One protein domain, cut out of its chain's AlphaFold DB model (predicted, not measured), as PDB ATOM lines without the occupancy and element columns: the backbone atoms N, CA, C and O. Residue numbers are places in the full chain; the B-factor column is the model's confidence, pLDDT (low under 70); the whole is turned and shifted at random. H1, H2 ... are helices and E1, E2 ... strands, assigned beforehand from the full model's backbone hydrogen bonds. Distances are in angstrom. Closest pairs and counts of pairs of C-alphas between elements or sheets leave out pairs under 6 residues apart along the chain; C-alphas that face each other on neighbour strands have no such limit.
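AT A GLANCE: This is residues 2 to 52 of the 52 residues of the protein "Phosphatidylserine decarboxylase" of bacterium (UniProt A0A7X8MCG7). There is little regular structure here: a tiny ladder of two strands, E1 and E2, with the short helix H1 following E1 and a wide loop returning from H1 to E2. A long stretch with no named element, residues 2 to 20, leads into E1, and its residues 4 to 11 stick out. The 51 printed residues hold, in chain order, E1, H1 and E2; the class is mixed, with 15 residues in named elements. The whole is loose, with a radius of gyration of the C-alphas of 13.3 A and spans of 41 by 28 by 19 A.

HOW THE PARTS SIT: E1, residues 21 to 23, and E2, residues 46 to 48, are antiparallel neighbours at 157 degrees. N 22 and O 47 are 2.8 A apart, within hydrogen-bond range. A tight link joins E1 to H1, residues 25 to 33, where every O i to N i+4 pair is within hydrogen-bond range.

IN THESE COORDINATES: E1 begins at C-alpha 21 (31.471, 20.245, 44.316). H1 measures 12.5 A. E2 ends at C-alpha 48 (29.926, 17.655, 47.995).

THE WHOLE: The farthest C-alphas, Gly 8 and Leu 52, are 42.0 A apart. The printed part has no cut. The link from H1 to E2 is long. pLDDT is under 70 at residues 2 to 9 and 51 to 52.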
ATOM      1  N   LYS A   2      40.968   5.650  36.951       46.28
ATOM      2  CA  LYS A   2      41.847   5.792  35.776       46.28
ATOM      3  C   LYS A   2      42.797   6.957  36.023       46.28
ATOM      4  O   LYS A   2      42.505   8.087  35.659       46.28
ATOM      5  N   GLY A   3      43.901   6.672  36.694       51.19
ATOM      6  CA  GLY A   3      44.959   7.641  36.949       51.19
ATOM      7  C   GLY A   3      46.279   6.907  37.064       51.19
ATOM      8  O   GLY A   3      46.764   6.686  38.165       51.19
ATOM      9  N   TYR A   4      46.818   6.459  35.929       51.09
ATOM     10  CA  TYR A   4      48.186   5.958  35.882       51.09
ATOM     11  C   TYR A   4      49.123   7.150  36.091       51.09
ATOM     12  O   TYR A   4      49.086   8.108  35.321       51.09
ATOM     13  N   PHE A   5      49.919   7.106  37.154       58.16
ATOM     14  CA  PHE A   5      50.881   8.142  37.502       58.16
ATOM     15  C   PHE A   5      52.289   7.644  37.198       58.16
ATOM     16  O   PHE A   5      52.738   6.656  37.776       58.16
ATOM     17  N   GLN A   6      52.993   8.342  36.311       50.44
ATOM     18  CA  GLN A   6      54.416   8.125  36.067       50.44
ATOM     19  C   GLN A   6      55.219   9.228  36.775       50.44
ATOM     20  O   GLN A   6      54.760  10.366  36.884       50.44
ATOM     21  N   TYR A   7      56.393   8.885  37.312       49.56
ATOM     22  CA  TYR A   7      57.236   9.810  38.075       49.56
ATOM     23  C   TYR A   7      57.864  10.881  37.167       49.56
ATOM     24  O   TYR A   7      58.608  10.548  36.249       49.56
ATOM     25  N   GLY A   8      57.597  12.157  37.473       56.81
ATOM     26  CA  GLY A   8      58.175  13.329  36.805       56.81
ATOM     27  C   GLY A   8      57.108  14.341  36.379       56.81
ATOM     28  O   GLY A   8      56.452  14.144  35.365       56.81
ATOM     29  N   GLY A   9      56.932  15.421  37.154       63.81
ATOM     30  CA  GLY A   9      56.100  16.576  36.772       63.81
ATOM     31  C   GLY A   9      54.640  16.251  36.439       63.81
ATOM     32  O   GLY A   9      54.093  16.778  35.474       63.81
ATOM     33  N   SER A  10      54.007  15.354  37.190       72.50
ATOM     34  CA  SER A  10      52.636  14.928  36.928       72.50
ATOM     35  C   SER A  10      51.627  15.987  37.381       72.50
ATOM     36  O   SER A  10      51.529  16.321  38.559       72.50
ATOM     37  N   THR A  11      50.852  16.512  36.430       78.00
ATOM     38  CA  THR A  11      49.696  17.375  36.709       78.00
ATOM     39  C   THR A  11      48.427  16.535  36.697       78.00
ATOM     40  O   THR A  11      48.207  15.753  35.770       78.00
ATOM     41  N   VAL A  12      47.567  16.716  37.700       78.19
ATOM     42  CA  VAL A  12      46.220  16.134  37.713       78.19
ATOM     43  C   VAL A  12      45.205  17.219  37.444       78.19
ATOM     44  O   VAL A  12      45.199  18.251  38.107       78.19
ATOM     45  N   ILE A  13      44.294  16.932  36.521       86.44
ATOM     46  CA  ILE A  13      43.089  17.726  36.322       86.44
ATOM     47  C   ILE A  13      41.906  16.866  36.759       86.44
ATOM     48  O   ILE A  13      41.697  15.769  36.241       86.44
ATOM     49  N   LEU A  14      41.144  17.361  37.734       87.25
ATOM     50  CA  LEU A  14      39.917  16.730  38.209       87.25
ATOM     51  C   LEU A  14      38.722  17.471  37.612       87.25
ATOM     52  O   LEU A  14      38.606  18.685  37.758       87.25
ATOM     53  N   ILE A  15      37.830  16.736  36.950       90.25
ATOM     54  CA  ILE A  15      36.613  17.283  36.344       90.25
ATOM     55  C   ILE A  15      35.412  16.656  37.044       90.25
ATOM     56  O   ILE A  15      35.330  15.435  37.185       90.25
ATOM     57  N   PHE A  16      34.473  17.499  37.461       90.12
ATOM     58  CA  PHE A  16      33.259  17.091  38.160       90.12
ATOM     59  C   PHE A  16      32.023  17.501  37.364       90.12
ATOM     60  O   PHE A  16      32.065  18.425  36.553       90.12
ATOM     61  N   GLN A  17      30.902  16.827  37.621       94.44
ATOM     62  CA  GLN A  17      29.612  17.280  37.106       94.44
ATOM     63  C   GLN A  17      29.277  18.680  37.658       94.44
ATOM     64  O   GLN A  17      29.613  18.975  38.814       94.44
ATOM     65  N   PRO A  18      28.583  19.529  36.875       93.38
ATOM     66  CA  PRO A  18      28.163  20.848  37.331       93.38
ATOM     67  C   PRO A  18      27.403  20.783  38.660       93.38
ATOM     68  O   PRO A  18      26.542  19.925  38.856       93.38
ATOM     69  N   GLY A  19      27.741  21.687  39.582       93.50
ATOM     70  CA  GLY A  19      27.052  21.820  40.866       93.50
ATOM     71  C   GLY A  19      27.259  20.667  41.850       93.50
ATOM     72  O   GLY A  19      26.537  20.608  42.835       93.50
ATOM     73  N   LYS A  20      28.205  19.741  41.620       94.88
ATOM     74  CA  LYS A  20      28.464  18.628  42.556       94.88
ATOM     75  C   LYS A  20      29.523  18.912  43.612       94.88
ATOM     76  O   LYS A  20      29.521  18.246  44.644       94.88
ATOM     77  N   ILE A  21      30.396  19.888  43.387       95.69
ATOM     78  CA  ILE A  21      31.471  20.245  44.316       95.69
ATOM     79  C   ILE A  21      31.321  21.700  44.741       95.69
ATOM     80  O   ILE A  21      31.209  22.592  43.903       95.69
ATOM     81  N   GLN A  22      31.359  21.923  46.051       96.44
ATOM     82  CA  GLN A  22      31.565  23.225  46.663       96.44
ATOM     83  C   GLN A  22      33.023  23.299  47.129       96.44
ATOM     84  O   GLN A  22      33.396  22.630  48.094       96.44
ATOM     85  N   PHE A  23      33.838  24.096  46.440       96.25
ATOM     86  CA  PHE A  23      35.235  24.326  46.814       96.25
ATOM     87  C   PHE A  23      35.347  25.156  48.095       96.25
ATOM     88  O   PHE A  23      34.469  25.972  48.396       96.25
ATOM     89  N   ASP A  24      36.425  24.937  48.846       96.62
ATOM     90  CA  ASP A  24      36.737  25.766  50.008       96.62
ATOM     91  C   ASP A  24      37.014  27.222  49.571       96.62
ATOM     92  O   ASP A  24      37.497  27.501  48.470       96.62
ATOM     93  N   LYS A  25      36.601  28.180  50.413       96.81
ATOM     94  CA  LYS A  25      36.515  29.605  50.042       96.81
ATOM     95  C   LYS A  25      37.877  30.221  49.722       96.81
ATOM     96  O   LYS A  25      37.962  31.073  48.846       96.81
ATOM     97  N   ASP A  26      38.913  29.816  50.441       96.06
ATOM     98  CA  ASP A  26      40.291  30.256  50.230       96.06
ATOM     99  C   ASP A  26      40.787  29.909  48.822       96.06
ATOM    100  O   ASP A  26      41.325  30.778  48.142       96.06
ATOM    101  N   LEU A  27      40.510  28.693  48.340       96.50
ATOM    102  CA  LEU A  27      40.874  28.273  46.984       96.50
ATOM    103  C   LEU A  27      40.185  29.125  45.914       96.50
ATOM    104  O   LEU A  27      40.804  29.472  44.910       96.50
ATOM    105  N   LEU A  28      38.917  29.490  46.134       96.38
ATOM    106  CA  LEU A  28      38.175  30.370  45.226       96.38
ATOM    107  C   LEU A  28      38.754  31.790  45.211       96.38
ATOM    108  O   LEU A  28      38.932  32.356  44.135       96.38
ATOM    109  N   THR A  29      39.069  32.348  46.382       97.88
ATOM    110  CA  THR A  29      39.684  33.677  46.497       97.88
ATOM    111  C   THR A  29      41.045  33.709  45.804       97.88
ATOM    112  O   THR A  29      41.254  34.527  44.914       97.88
ATOM    113  N   HIS A  30      41.937  32.773  46.135       97.56
ATOM    114  CA  HIS A  30      43.267  32.702  45.529       97.56
ATOM    115  C   HIS A  30      43.195  32.500  44.017       97.56
ATOM    116  O   HIS A  30      43.937  33.136  43.275       97.56
ATOM    117  N   SER A  31      42.269  31.663  43.540       95.88
ATOM    118  CA  SER A  31      42.062  31.468  42.107       95.88
ATOM    119  C   SER A  31      41.600  32.750  41.410       95.88
ATOM    120  O   SER A  31      42.092  33.037  40.320       95.88
ATOM    121  N   ALA A  32      40.698  33.525  42.021       97.75
ATOM    122  CA  ALA A  32      40.243  34.803  41.474       97.75
ATOM    123  C   ALA A  32      41.363  35.860  41.431       97.75
ATOM    124  O   ALA A  32      41.370  36.712  40.546       97.75
ATOM    125  N   GLU A  33      42.318  35.780  42.356       98.19
ATOM    126  CA  GLU A  33      43.488  36.663  42.440       98.19
ATOM    127  C   GLU A  33      44.689  36.162  41.612       98.19
ATOM    128  O   GLU A  33      45.679  36.875  41.460       98.19
ATOM    129  N   GLY A  34      44.602  34.957  41.034       96.38
ATOM    130  CA  GLY A  34      45.658  34.359  40.211       96.38
ATOM    131  C   GLY A  34      46.813  33.738  41.004       96.38
ATOM    132  O   GLY A  34      47.894  33.545  40.451       96.38
ATOM    133  N   TYR A  35      46.609  33.418  42.283       95.94
ATOM    134  CA  TYR A  35      47.627  32.799  43.129       95.94
ATOM    135  C   TYR A  35      47.681  31.278  42.975       95.94
ATOM    136  O   TYR A  35      46.675  30.573  43.083       95.94
ATOM    137  N   GLU A  36      48.897  30.753  42.826       93.88
ATOM    138  CA  GLU A  36      49.159  29.332  43.034       93.88
ATOM    139  C   GLU A  36      49.071  29.012  44.534       93.88
ATOM    140  O   GLU A  36      49.718  29.653  45.364       93.88
ATOM    141  N   THR A  37      48.251  28.024  44.896       92.81
ATOM    142  CA  THR A  37      48.047  27.635  46.298       92.81
ATOM    143  C   THR A  37      48.766  26.326  46.593       92.81
ATOM    144  O   THR A  37      48.405  25.275  46.067       92.81
ATOM    145  N   PHE A  38      49.759  26.372  47.483       93.94
ATOM    146  CA  PHE A  38      50.415  25.169  47.985       93.94
ATOM    147  C   PHE A  38      49.513  24.427  48.978       93.94
ATOM    148  O   PHE A  38      49.063  24.999  49.970       93.94
ATOM    149  N   LEU A  39      49.305  23.130  48.745       89.94
ATOM    150  CA  LEU A  39      48.514  22.252  49.604       89.94
ATOM    151  C   LEU A  39      49.289  20.974  49.930       89.94
ATOM    152  O   LEU A  39      50.036  20.436  49.115       89.94
ATOM    153  N   ARG A  40      49.083  20.460  51.138       91.12
ATOM    154  CA  ARG A  40      49.614  19.189  51.632       91.12
ATOM    155  C   ARG A  40      48.615  18.067  51.372       91.12
ATOM    156  O   ARG A  40      47.402  18.272  51.409       91.12
ATOM    157  N   ALA A  41      49.131  16.857  51.182       89.06
ATOM    158  CA  ALA A  41      48.297  15.664  51.096       89.06
ATOM    159  C   ALA A  41      47.394  15.540  52.337       89.06
ATOM    160  O   ALA A  41      47.847  15.717  53.468       89.06
ATOM    161  N   GLY A  42      46.112  15.254  52.106       90.69
ATOM    162  CA  GLY A  42      45.092  15.194  53.153       90.69
ATOM    163  C   GLY A  42      44.420  16.531  53.478       90.69
ATOM    164  O   GLY A  42      43.418  16.527  54.190       90.69
ATOM    165  N   GLN A  43      44.895  17.665  52.943       94.81
ATOM    166  CA  GLN A  43      44.130  18.910  53.016       94.81
ATOM    167  C   GLN A  43      42.863  18.815  52.164       94.81
ATOM    168  O   GLN A  43      42.852  18.226  51.080       94.81
ATOM    169  N   ARG A  44      41.777  19.397  52.673       94.69
ATOM    170  CA  ARG A  44      40.495  19.446  51.976       94.69
ATOM    171  C   ARG A  44      40.556  20.467  50.837       94.69
ATOM    172  O   ARG A  44      41.140  21.530  50.994       94.69
ATOM    173  N   LEU A  45      39.947  20.117  49.704       95.31
ATOM    174  CA  LEU A  45      39.761  21.017  48.553       95.31
ATOM    175  C   LEU A  45      38.338  21.584  48.478       95.31
ATOM    176  O   LEU A  45      38.070  22.606  47.854       95.31
ATOM    177  N   GLY A  46      37.394  20.866  49.069       94.88
ATOM    178  CA  GLY A  46      35.982  21.177  49.039       94.88
ATOM    179  C   GLY A  46      35.173  20.017  49.589       94.88
ATOM    180  O   GLY A  46      35.711  19.027  50.095       94.88
ATOM    181  N   LYS A  47      33.859  20.141  49.469       96.00
ATOM    182  CA  LYS A  47      32.883  19.127  49.861       96.00
ATOM    183  C   LYS A  47      31.867  18.920  48.749       96.00
ATOM    184  O   LYS A  47      31.747  19.739  47.837       96.00
ATOM    185  N   THR A  48      31.114  17.830  48.831       95.56
ATOM    186  CA  THR A  48      29.926  17.655  47.995       95.56
ATOM    187  C   THR A  48      28.983  18.828  48.228       95.56
ATOM    188  O   THR A  48      28.673  19.149  49.376       95.56
ATOM    189  N   ALA A  49      28.544  19.471  47.152       92.12
ATOM    190  CA  ALA A  49      27.458  20.430  47.249       92.12
ATOM    191  C   ALA A  49      26.192  19.662  47.658       92.12
ATOM    192  O   ALA A  49      25.839  18.662  47.023       92.12
ATOM    193  N   GLU A  50      25.552  20.076  48.750       82.00
ATOM    194  CA  GLU A  50      24.278  19.488  49.157       82.00
ATOM    195  C   GLU A  50      23.260  19.724  48.040       82.00
ATOM    196  O   GLU A  50      23.108  20.836  47.535       82.00
ATOM    197  N   THR A  51      22.619  18.644  47.602       64.38
ATOM    198  CA  THR A  51      21.498  18.737  46.668       64.38
ATOM    199  C   THR A  51      20.265  18.973  47.533       64.38
ATOM    200  O   THR A  51      19.956  18.113  48.358       64.38
ATOM    201  N   LEU A  52      19.637  20.145  47.410       57.84
ATOM    202  CA  LEU A  52      18.269  20.349  47.899       57.84
ATOM    203  C   LEU A  52      17.303  19.438  47.134       57.84
ATOM    204  O   LEU A  52      17.527  19.255  45.913       57.84
TER     205      LEU A  52